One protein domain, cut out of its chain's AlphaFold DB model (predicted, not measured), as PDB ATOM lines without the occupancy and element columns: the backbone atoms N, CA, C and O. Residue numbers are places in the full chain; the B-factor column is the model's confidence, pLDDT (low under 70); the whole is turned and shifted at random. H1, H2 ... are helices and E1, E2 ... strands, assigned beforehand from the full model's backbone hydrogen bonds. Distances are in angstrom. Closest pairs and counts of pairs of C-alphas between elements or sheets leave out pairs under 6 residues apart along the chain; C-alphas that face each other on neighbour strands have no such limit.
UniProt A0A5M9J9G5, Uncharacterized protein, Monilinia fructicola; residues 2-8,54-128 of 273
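This is residues 2 to 8 and 54 to 128 of the 273 residues of an uncharacterized protein of Monilinia fructicola (UniProt A0A5M9J9G5). Two helices, H1 and H3, lie side by side and run the same way, and H3 follows directly on a small two-stranded ribbon of E1 and E3, with E1 near the middle of the model. The lone strand E2 runs back from the end of H1 towards H2, which sits far out at one end, while short H4 follows H3 at the other end. The printed part has 82 residues, with four named helices and three named strands in the order E1 H1 E2 H2 E3 H3 H4; the sheet has the order E1 - E3, antiparallel, and the class is mixed, helices and strands. It is compact, with a radius of gyration of the C-alphas of 13.2 A, and its spans are 33 by 32 by 25 A.

Start at E1, residues 2 to 5, and look across to its antiparallel neighbour E3, residues 100 to 103, at 144 degrees. There N 102 and O 3 are 2.7 A apart and N 5 and O 100 are 3.4 A apart, both within hydrogen-bond range. Next find H1, residues 59 to 74, which with residues 64 to 71 alone touches H3, residues 105 to 113. Their closest C-alphas, those of Ala 64 and Leu 105, are 6.7 A apart; the tilt is shallow at 33 degrees, only just short of steep, and they run the same way. Move on to E2, residues 79 to 83, which pairs with no named strand and is apart from E1 and E3. Its closest C-alphas to H2, residues 88 to 95, are those of Leu 82 and Ala 90, 7.2 A apart; H2 touches no helix. At the far end of H3, H4, residues 117 to 120, only just touches it, and only at the corner, with 3 pairs of C-alphas within 8 A; the closest are those of Trp 111 and Leu 117, 4.6 A apart. In H1, H2 and H3 every O i to N i+4 pair is within hydrogen-bond range; H4 is too short for such a pair.

Find C-alpha 2 at (131.742, 83.055, 117.522), where E1 begins its 10.5 A. H1 runs 22.8 A from C-alpha 59 at (144.847, 80.886, 106.622). E2 then covers 13.0 A, H2 10.4 A, E3 8.9 A and H3 12.3 A. H4, 5.4 A long, ends at C-alpha 120, at (124.670, 94.159, 119.319).

The two C-alphas farthest apart, those of Gly 57 and Ser 127, are 35.9 A from each other. Residues 9 to 53 are not printed, and C-alphas 8 and 54 are 27.6 A apart across this cut, which lies in the link E1 to H1. Of the links that are printed whole, each is tight. The mean pLDDT of the printed part is 71.9; look for values under 70 in residues 2 to 8, 93 to 103 and 120 to 128.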
ATOM      1  N   LYS A   2     132.952  82.670 116.773       51.09
ATOM      2  CA  LYS A   2     131.742  83.055 117.522       51.09
ATOM      3  C   LYS A   2     132.136  83.686 118.852       51.09
ATOM      4  O   LYS A   2     133.145  83.305 119.443       51.09
ATOM      5  N   LEU A   3     131.341  84.640 119.307       45.09
ATOM      6  CA  LEU A   3     131.469  85.341 120.589       45.09
ATOM      7  C   LEU A   3     130.396  84.817 121.554       45.09
ATOM      8  O   LEU A   3     129.299  84.620 121.083       45.09
ATOM      9  N   ILE A   4     130.636  84.583 122.848       57.06
ATOM     10  CA  ILE A   4     129.623  84.019 123.780       57.06
ATOM     11  C   ILE A   4     129.562  84.814 125.102       57.06
ATOM     12  O   ILE A   4     130.619  85.189 125.603       57.06
ATOM     13  N   THR A   5     128.372  85.025 125.703       48.59
ATOM     14  CA  THR A   5     128.215  85.530 127.097       48.59
ATOM     15  C   THR A   5     127.667  84.465 128.074       48.59
ATOM     16  O   THR A   5     126.916  83.582 127.646       48.59
ATOM     17  N   PRO A   6     128.008  84.519 129.383       52.69
ATOM     18  CA  PRO A   6     127.594  83.513 130.362       52.69
ATOM     19  C   PRO A   6     126.297  83.923 131.084       52.69
ATOM     20  O   PRO A   6     126.315  84.741 131.997       52.69
ATOM     21  N   SER A   7     125.152  83.353 130.698       55.78
ATOM     22  CA  SER A   7     123.895  83.503 131.453       55.78
ATOM     23  C   SER A   7     122.944  82.319 131.241       55.78
ATOM     24  O   SER A   7     121.809  82.498 130.804       55.78
ATOM     25  N   SER A   8     123.390  81.099 131.547       51.66
ATOM     26  CA  SER A   8     122.484  79.948 131.687       51.66
ATOM     27  C   SER A   8     123.149  78.815 132.472       51.66
ATOM     28  O   SER A   8     123.614  77.850 131.880       51.66
ATOM     29  N   LEU A  54     143.682  79.046 116.132       76.69
ATOM     30  CA  LEU A  54     144.909  79.584 115.519       76.69
ATOM     31  C   LEU A  54     145.835  78.475 115.010       76.69
ATOM     32  O   LEU A  54     146.529  78.646 114.007       76.69
ATOM     33  N   THR A  55     145.811  77.314 115.661       74.31
ATOM     34  CA  THR A  55     146.660  76.165 115.315       74.31
ATOM     35  C   THR A  55     146.018  75.190 114.321       74.31
ATOM     36  O   THR A  55     146.659  74.226 113.911       74.31
ATOM     37  N   SER A  56     144.800  75.462 113.833       74.50
ATOM     38  CA  SER A  56     144.143  74.628 112.811       74.50
ATOM     39  C   SER A  56     144.785  74.728 111.415       74.50
ATOM     40  O   SER A  56     144.368  74.013 110.505       74.50
ATOM     41  N   GLY A  57     145.763  75.616 111.205       79.38
ATOM     42  CA  GLY A  57     146.480  75.755 109.929       79.38
ATOM     43  C   GLY A  57     145.661  76.367 108.785       79.38
ATOM     44  O   GLY A  57     146.121  76.393 107.646       79.38
ATOM     45  N   SER A  58     144.456  76.872 109.059       83.12
ATOM     46  CA  SER A  58     143.630  77.547 108.056       83.12
ATOM     47  C   SER A  58     143.971  79.033 107.992       83.12
ATOM     48  O   SER A  58     143.706  79.786 108.930       83.12
ATOM     49  N   SER A  59     144.504  79.477 106.852       85.81
ATOM     50  CA  SER A  59     144.847  80.886 106.622       85.81
ATOM     51  C   SER A  59     143.647  81.819 106.786       85.81
ATOM     52  O   SER A  59     143.792  82.925 107.296       85.81
ATOM     53  N   HIS A  60     142.446  81.363 106.414       84.25
ATOM     54  CA  HIS A  60     141.220  82.146 106.574       84.25
ATOM     55  C   HIS A  60     140.921  82.441 108.044       84.25
ATOM     56  O   HIS A  60     140.449  83.528 108.354       84.25
ATOM     57  N   ILE A  61     141.244  81.515 108.952       84.62
ATOM     58  CA  ILE A  61     141.039  81.712 110.390       84.62
ATOM     59  C   ILE A  61     141.993  82.792 110.905       84.62
ATOM     60  O   ILE A  61     141.561  83.705 111.592       84.62
ATOM     61  N   VAL A  62     143.267  82.762 110.519       84.81
ATOM     62  CA  VAL A  62     144.257  83.755 110.982       84.81
ATOM     63  C   VAL A  62     143.960  85.163 110.444       84.81
ATOM     64  O   VAL A  62     144.105  86.166 111.151       84.81
ATOM     65  N   THR A  63     143.507  85.261 109.194       89.19
ATOM     66  CA  THR A  63     143.103  86.547 108.606       89.19
ATOM     67  C   THR A  63     141.840  87.086 109.279       89.19
ATOM     68  O   THR A  63     141.794  88.256 109.660       89.19
ATOM     69  N   ALA A  64     140.839  86.227 109.484       87.44
ATOM     70  CA  ALA A  64     139.594  86.576 110.158       87.44
ATOM     71  C   ALA A  64     139.819  87.057 111.599       87.44
ATOM     72  O   ALA A  64     139.240  88.064 112.003       87.44
ATOM     73  N   THR A  65     140.703  86.404 112.367       88.50
ATOM     74  CA  THR A  65     141.007  86.846 113.736       88.50
ATOM     75  C   THR A  65     141.630  88.221 113.730       88.50
ATOM     76  O   THR A  65     141.185  89.088 114.469       88.50
ATOM     77  N   SER A  66     142.627  88.437 112.873       89.38
ATOM     78  CA  SER A  66     143.344  89.712 112.791       89.38
ATOM     79  C   SER A  66     142.390  90.868 112.470       89.38
ATOM     80  O   SER A  66     142.504  91.956 113.043       89.38
ATOM     81  N   ARG A  67     141.397  90.623 111.603       88.94
ATOM     82  CA  ARG A  67     140.346  91.594 111.282       88.94
ATOM     83  C   ARG A  67     139.416  91.854 112.471       88.94
ATOM     84  O   ARG A  67     139.224  93.019 112.818       88.94
ATOM     85  N   LEU A  68     138.932  90.813 113.155       87.38
ATOM     86  CA  LEU A  68     138.112  90.965 114.368       87.38
ATOM     87  C   LEU A  68     138.845  91.707 115.479       87.38
ATOM     88  O   LEU A  68     138.290  92.618 116.086       87.38
ATOM     89  N   GLU A  69     140.107  91.369 115.724       86.94
ATOM     90  CA  GLU A  69     140.918  92.062 116.718       86.94
ATOM     91  C   GLU A  69     141.041  93.550 116.408       86.94
ATOM     92  O   GLU A  69     140.964  94.379 117.314       86.94
ATOM     93  N   THR A  70     141.230  93.890 115.133       91.00
ATOM     94  CA  THR A  70     141.345  95.280 114.688       91.00
ATOM     95  C   THR A  70     140.038  96.029 114.921       91.00
ATOM     96  O   THR A  70     140.054  97.099 115.528       91.00
ATOM     97  N   ILE A  71     138.907  95.445 114.518       87.12
ATOM     98  CA  ILE A  71     137.570  96.024 114.704       87.12
ATOM     99  C   ILE A  71     137.273  96.251 116.197       87.12
ATOM    100  O   ILE A  71     136.840  97.336 116.596       87.12
ATOM    101  N   LEU A  72     137.561  95.264 117.047       85.62
ATOM    102  CA  LEU A  72     137.320  95.355 118.489       85.62
ATOM    103  C   LEU A  72     138.249  96.378 119.168       85.62
ATOM    104  O   LEU A  72     137.784  97.187 119.977       85.62
ATOM    105  N   LYS A  73     139.540  96.410 118.801       86.31
ATOM    106  CA  LYS A  73     140.513  97.400 119.305       86.31
ATOM    107  C   LYS A  73     140.143  98.822 118.878       86.31
ATOM    108  O   LYS A  73     140.180  99.724 119.713       86.31
ATOM    109  N   ALA A  74     139.737  99.021 117.623       87.56
ATOM    110  CA  ALA A  74     139.313 100.321 117.101       87.56
ATOM    111  C   ALA A  74     138.103 100.876 117.870       87.56
ATOM    112  O   ALA A  74     138.060 102.055 118.220       87.56
ATOM    113  N   ASN A  75     137.162 100.000 118.231       84.81
ATOM    114  CA  ASN A  75     135.978 100.357 119.008       84.81
ATOM    115  C   ASN A  75     136.224 100.462 120.526       84.81
ATOM    116  O   ASN A  75     135.297 100.820 121.264       84.81
ATOM    117  N   ARG A  76     137.464 100.219 120.983       85.50
ATOM    118  CA  ARG A  76     137.894 100.161 122.393       85.50
ATOM    119  C   ARG A  76     137.098  99.154 123.225       85.50
ATOM    120  O   ARG A  76     136.777  99.415 124.381       85.50
ATOM    121  N   ILE A  77     136.775  98.009 122.632       80.06
ATOM    122  CA  ILE A  77     136.088  96.917 123.320       80.06
ATOM    123  C   ILE A  77     137.162  95.980 123.886       80.06
ATOM    124  O   ILE A  77     137.931  95.414 123.106       80.06
ATOM    125  N   PRO A  78     137.269  95.814 125.217       82.50
ATOM    126  CA  PRO A  78     138.208  94.863 125.796       82.50
ATOM    127  C   PRO A  78     137.743  93.433 125.503       82.50
ATOM    128  O   PRO A  78     136.610  93.065 125.811       82.50
ATOM    129  N   PHE A  79     138.625  92.618 124.925       84.88
ATOM    130  CA  PHE A  79     138.357  91.209 124.642       84.88
ATOM    131  C   PHE A  79     139.563  90.332 124.974       84.88
ATOM    132  O   PHE A  79     140.705  90.795 125.013       84.88
ATOM    133  N   LYS A  80     139.300  89.044 125.194       84.94
ATOM    134  CA  LYS A  80     140.306  87.996 125.377       84.94
ATOM    135  C   LYS A  80     140.162  86.985 124.246       84.94
ATOM    136  O   LYS A  80     139.104  86.378 124.094       84.94
ATOM    137  N   ALA A  81     141.209  86.816 123.442       84.25
ATOM    138  CA  ALA A  81     141.248  85.765 122.430       84.25
ATOM    139  C   ALA A  81     141.584  84.421 123.093       84.25
ATOM    140  O   ALA A  81     142.566  84.323 123.827       84.25
ATOM    141  N   LEU A  82     140.753  83.409 122.850       84.06
ATOM    142  CA  LEU A  82     140.926  82.035 123.314       84.06
ATOM    143  C   LEU A  82     141.133  81.125 122.103       84.06
ATOM    144  O   LEU A  82     140.301  81.115 121.187       84.06
ATOM    145  N   ASP A  83     142.225  80.358 122.112       85.81
ATOM    146  CA  ASP A  83     142.495  79.358 121.081       85.81
ATOM    147  C   ASP A  83     141.842  78.023 121.465       85.81
ATOM    148  O   ASP A  83     142.258  77.311 122.376       85.81
ATOM    149  N   ILE A  84     140.787  77.673 120.739       83.06
ATOM    150  CA  ILE A  84     139.999  76.453 120.923       83.06
ATOM    151  C   ILE A  84     140.855  75.199 120.703       83.06
ATOM    152  O   ILE A  84     140.525  74.127 121.206       83.06
ATOM    153  N   ALA A  85     141.942  75.308 119.938       76.69
ATOM    154  CA  ALA A  85     142.811  74.175 119.673       76.69
ATOM    155  C   ALA A  85     143.831  73.906 120.793       76.69
ATOM    156  O   ALA A  85     144.330  72.786 120.890       76.69
ATOM    157  N   THR A  86     144.099  74.879 121.672       78.88
ATOM    158  CA  THR A  86     144.899  74.670 122.889       78.88
ATOM    159  C   THR A  86     144.030  74.416 124.116       78.88
ATOM    160  O   THR A  86     144.421  73.657 125.002       78.88
ATOM    161  N   ASP A  87     142.842  75.022 124.168       76.44
ATOM    162  CA  ASP A  87     141.963  74.985 125.333       76.44
ATOM    163  C   ASP A  87     140.774  74.036 125.149       76.44
ATOM    164  O   ASP A  87     139.729  74.369 124.587       76.44
ATOM    165  N   GLU A  88     140.881  72.856 125.757       74.56
ATOM    166  CA  GLU A  88     139.842  71.820 125.725       74.56
ATOM    167  C   GLU A  88     138.498  72.291 126.315       74.56
ATOM    168  O   GLU A  88     137.425  71.912 125.850       74.56
ATOM    169  N   LYS A  89     138.526  73.198 127.301       71.81
ATOM    170  CA  LYS A  89     137.310  73.810 127.867       71.81
ATOM    171  C   LYS A  89     136.628  74.756 126.886       71.81
ATOM    172  O   LYS A  89     135.403  74.778 126.833       71.81
ATOM    173  N   ALA A  90     137.404  75.520 126.116       70.50
ATOM    174  CA  ALA A  90     136.875  76.373 125.059       70.50
ATOM    175  C   ALA A  90     136.258  75.516 123.947       70.50
ATOM    176  O   ALA A  90     135.203  75.859 123.431       70.50
ATOM    177  N   ARG A  91     136.855  74.353 123.655       71.62
ATOM    178  CA  ARG A  91     136.308  73.357 122.725       71.62
ATOM    179  C   ARG A  91     134.995  72.751 123.212       71.62
ATOM    180  O   ARG A  91     134.052  72.637 122.433       71.62
ATOM    181  N   MET A  92     134.908  72.411 124.498       70.12
ATOM    182  CA  MET A  92     133.666  71.937 125.111       70.12
ATOM    183  C   MET A  92     132.581  73.020 125.113       70.12
ATOM    184  O   MET A  92     131.445  72.738 124.748       70.12
ATOM    185  N   LEU A  93     132.928  74.257 125.472       67.12
ATOM    186  CA  LEU A  93     131.983  75.373 125.525       67.12
ATOM    187  C   LEU A  93     131.532  75.823 124.129       67.12
ATOM    188  O   LEU A  93     130.389  76.217 123.959       67.12
ATOM    189  N   TRP A  94     132.404  75.719 123.123       63.78
ATOM    190  CA  TRP A  94     132.066  75.934 121.715       63.78
ATOM    191  C   TRP A  94     131.117  74.858 121.171       63.78
ATOM    192  O   TRP A  94     130.274  75.138 120.319       63.78
ATOM    193  N   GLY A  95     131.275  73.615 121.635       54.62
ATOM    194  CA  GLY A  95     130.443  72.478 121.238       54.62
ATOM    195  C   GLY A  95     129.063  72.459 121.897       54.62
ATOM    196  O   GLY A  95     128.124  71.918 121.314       54.62
ATOM    197  N   LEU A  96     128.917  73.064 123.078       51.28
ATOM    198  CA  LEU A  96     127.611  73.319 123.678       51.28
ATOM    199  C   LEU A  96     127.040  74.623 123.108       51.28
ATOM    200  O   LEU A  96     127.554  75.704 123.366       51.28
ATOM    201  N   GLN A  97     125.914  74.542 122.397       49.19
ATOM    202  CA  GLN A  97     125.164  75.709 121.902       49.19
ATOM    203  C   GLN A  97     124.604  76.633 123.009       49.19
ATOM    204  O   GLN A  97     123.830  77.538 122.721       49.19
ATOM    205  N   GLU A  98     124.968  76.416 124.272       40.06
ATOM    206  CA  GLU A  98     124.414  77.123 125.432       40.06
ATOM    207  C   GLU A  98     125.147  78.424 125.776       40.06
ATOM    208  O   GLU A  98     124.771  79.143 126.701       40.06
ATOM    209  N   GLY A  99     126.180  78.764 125.010       52.38
ATOM    210  CA  GLY A  99     126.733  80.103 125.008       52.38
ATOM    211  C   GLY A  99     125.919  81.041 124.123       52.38
ATOM    212  O   GLY A  99     125.634  80.690 122.980       52.38
ATOM    213  N   LEU A 100     125.577  82.243 124.602       50.56
ATOM    214  CA  LEU A 100     124.905  83.260 123.786       50.56
ATOM    215  C   LEU A 100     125.836  83.728 122.660       50.56
ATOM    216  O   LEU A 100     126.572  84.693 122.836       50.56
ATOM    217  N   VAL A 101     125.813  83.023 121.530       61.56
ATOM    218  CA  VAL A 101     126.611  83.327 120.343       61.56
ATOM    219  C   VAL A 101     126.249  84.732 119.840       61.56
ATOM    220  O   VAL A 101     125.198  84.909 119.238       61.56
ATOM    221  N   LEU A 102     127.094  85.732 120.104       59.75
ATOM    222  CA  LEU A 102     126.904  87.118 119.682       59.75
ATOM    223  C   LEU A 102     127.132  87.299 118.180       59.75
ATOM    224  O   LEU A 102     126.670  88.298 117.672       59.75
ATOM    225  N   GLY A 103     127.813  86.387 117.479       64.19
ATOM    226  CA  GLY A 103     127.863  86.392 116.010       64.19
ATOM    227  C   GLY A 103     129.164  85.873 115.389       64.19
ATOM    228  O   GLY A 103     130.167  85.710 116.094       64.19
ATOM    229  N   ASP A 104     129.127  85.572 114.087       77.62
ATOM    230  CA  ASP A 104     130.283  85.188 113.257       77.62
ATOM    231  C   ASP A 104     131.020  86.404 112.668       77.62
ATOM    232  O   ASP A 104     130.554  87.537 112.762       77.62
ATOM    233  N   LEU A 105     132.195  86.181 112.066       79.44
ATOM    234  CA  LEU A 105     133.031  87.218 111.448       79.44
ATOM    235  C   LEU A 105     132.224  88.135 110.524       79.44
ATOM    236  O   LEU A 105     132.379  89.346 110.597       79.44
ATOM    237  N   VAL A 106     131.375  87.545 109.680       79.56
ATOM    238  CA  VAL A 106     130.563  88.274 108.697       79.56
ATOM    239  C   VAL A 106     129.561  89.193 109.396       79.56
ATOM    240  O   VAL A 106     129.503  90.372 109.090       79.56
ATOM    241  N   GLU A 107     128.857  88.695 110.413       80.88
ATOM    242  CA  GLU A 107     127.879  89.487 111.173       80.88
ATOM    243  C   GLU A 107     128.552  90.643 111.933       80.88
ATOM    244  O   GLU A 107     128.026  91.751 112.000       80.88
ATOM    245  N   ILE A 108     129.752  90.408 112.476       74.88
ATOM    246  CA  ILE A 108     130.541  91.442 113.160       74.88
ATOM    247  C   ILE A 108     131.071  92.491 112.170       74.88
ATOM    248  O   ILE A 108     131.159  93.669 112.525       74.88
ATOM    249  N   GLU A 109     131.435  92.087 110.952       78.19
ATOM    250  CA  GLU A 109     131.812  93.007 109.877       78.19
ATOM    251  C   GLU A 109     130.622  93.869 109.457       78.19
ATOM    252  O   GLU A 109     130.757  95.092 109.461       78.19
ATOM    253  N   ASP A 110     129.453  93.265 109.243       81.88
ATOM    254  CA  ASP A 110     128.226  93.983 108.904       81.88
ATOM    255  C   ASP A 110     127.888  95.014 109.994       81.88
ATOM    256  O   ASP A 110     127.744  96.205 109.723       81.88
ATOM    257  N   TRP A 111     127.863  94.626 111.273       80.56
ATOM    258  CA  TRP A 111     127.591  95.578 112.359       80.56
ATOM    259  C   TRP A 111     128.658  96.658 112.524       80.56
ATOM    260  O   TRP A 111     128.361  97.744 113.028       80.56
ATOM    261  N   ASN A 112     129.904  96.386 112.138       78.00
ATOM    262  CA  ASN A 112     130.947  97.403 112.104       78.00
ATOM    263  C   ASN A 112     130.727  98.396 110.954       78.00
ATOM    264  O   ASN A 112     130.971  99.586 111.138       78.00
ATOM    265  N   GLU A 113     130.239  97.932 109.805       81.75
ATOM    266  CA  GLU A 113     129.881  98.776 108.660       81.75
ATOM    267  C   GLU A 113     128.678  99.676 108.966       81.75
ATOM    268  O   GLU A 113     128.700 100.863 108.643       81.75
ATOM    269  N   TYR A 114     127.675  99.151 109.673       74.69
ATOM    270  CA  TYR A 114     126.499  99.920 110.098       74.69
ATOM    271  C   TYR A 114     126.721 100.740 111.383       74.69
ATOM    272  O   TYR A 114     125.854 101.509 111.788       74.69
ATOM    273  N   GLY A 115     127.878 100.608 112.044       77.62
ATOM    274  CA  GLY A 115     128.173 101.290 113.312       77.62
ATOM    275  C   GLY A 115     127.375 100.771 114.520       77.62
ATOM    276  O   GLY A 115     127.466 101.327 115.615       77.62
ATOM    277  N   GLU A 116     126.631  99.678 114.356       77.00
ATOM    278  CA  GLU A 116     125.758  99.066 115.366       77.00
ATOM    279  C   GLU A 116     126.479  98.022 116.233       77.00
ATOM    280  O   GLU A 116     125.878  97.397 117.114       77.00
ATOM    281  N   LEU A 117     127.785  97.840 116.019       77.94
ATOM    282  CA  LEU A 117     128.600  96.839 116.703       77.94
ATOM    283  C   LEU A 117     128.498  96.928 118.233       77.94
ATOM    284  O   LEU A 117     128.382  95.915 118.915       77.94
ATOM    285  N   LYS A 118     128.497  98.143 118.790       73.25
ATOM    286  CA  LYS A 118     128.417  98.365 120.246       73.25
ATOM    287  C   LYS A 118     127.037  98.090 120.844       73.25
ATOM    288  O   LYS A 118     126.932  97.957 122.058       73.25
ATOM    289  N   GLN A 119     125.996  98.064 120.019       70.19
ATOM    290  CA  GLN A 119     124.622  97.819 120.449       70.19
ATOM    291  C   GLN A 119     124.308  96.321 120.449       70.19
ATOM    292  O   GLN A 119     123.635  95.825 121.353       70.19
ATOM    293  N   HIS A 120     124.839  95.603 119.459       63.69
ATOM    294  CA  HIS A 120     124.670  94.159 119.319       63.69
ATOM    295  C   HIS A 120     125.620  93.370 120.219       63.69
ATOM    296  O   HIS A 120     125.222  92.383 120.843       63.69
ATOM    297  N   ILE A 121     126.852  93.854 120.392       68.88
ATOM    298  CA  ILE A 121     127.703  93.396 121.482       68.88
ATOM    299  C   ILE A 121     127.145  94.032 122.752       68.88
ATOM    300  O   ILE A 121     127.399  95.198 123.029       68.88
ATOM    301  N   LYS A 122     126.369  93.276 123.535       59.47
ATOM    302  CA  LYS A 122     125.936  93.684 124.879       59.47
ATOM    303  C   LYS A 122     127.168  93.791 125.780       59.47
ATOM    304  O   LYS A 122     127.503  92.863 126.512       59.47
ATOM    305  N   ILE A 123     127.880  94.910 125.678       54.00
ATOM    306  CA  ILE A 123     129.032  95.231 126.509       54.00
ATOM    307  C   ILE A 123     128.485  95.456 127.917       54.00
ATOM    308  O   ILE A 123     127.898  96.498 128.201       54.00
ATOM    309  N   VAL A 124     128.678  94.488 128.810       42.56
ATOM    310  CA  VAL A 124     128.721  94.786 130.242       42.56
ATOM    311  C   VAL A 124     130.097  95.412 130.462       42.56
ATOM    312  O   VAL A 124     131.100  94.714 130.299       42.56
ATOM    313  N   PRO A 125     130.201  96.724 130.737       43.91
ATOM    314  CA  PRO A 125     131.497  97.342 130.949       43.91
ATOM    315  C   PRO A 125     132.124  96.719 132.196       43.91
ATOM    316  O   PRO A 125     131.690  96.967 133.321       43.91
ATOM    317  N   VAL A 126     133.169  95.916 132.001       43.50
ATOM    318  CA  VAL A 126     134.093  95.569 133.075       43.50
ATOM    319  C   VAL A 126     134.872  96.834 133.426       43.50
ATOM    320  O   VAL A 126     135.896  97.163 132.834       43.50
ATOM    321  N   SER A 127     134.318  97.614 134.355       40.72
ATOM    322  CA  SER A 127     135.021  98.707 135.019       40.72
ATOM    323  C   SER A 127     136.126  98.094 135.884       40.72
ATOM    324  O   SER A 127     135.911  97.707 137.028       40.72
ATOM    325  N   GLY A 128     137.301  97.918 135.285       44.28
ATOM    326  CA  GLY A 128     138.537  97.452 135.909       44.28
ATOM    327  C   GLY A 128     139.713  98.144 135.218       44.28
ATOM    328  O   GLY A 128     139.604  98.466 134.034       44.28
TER     329      GLY A 128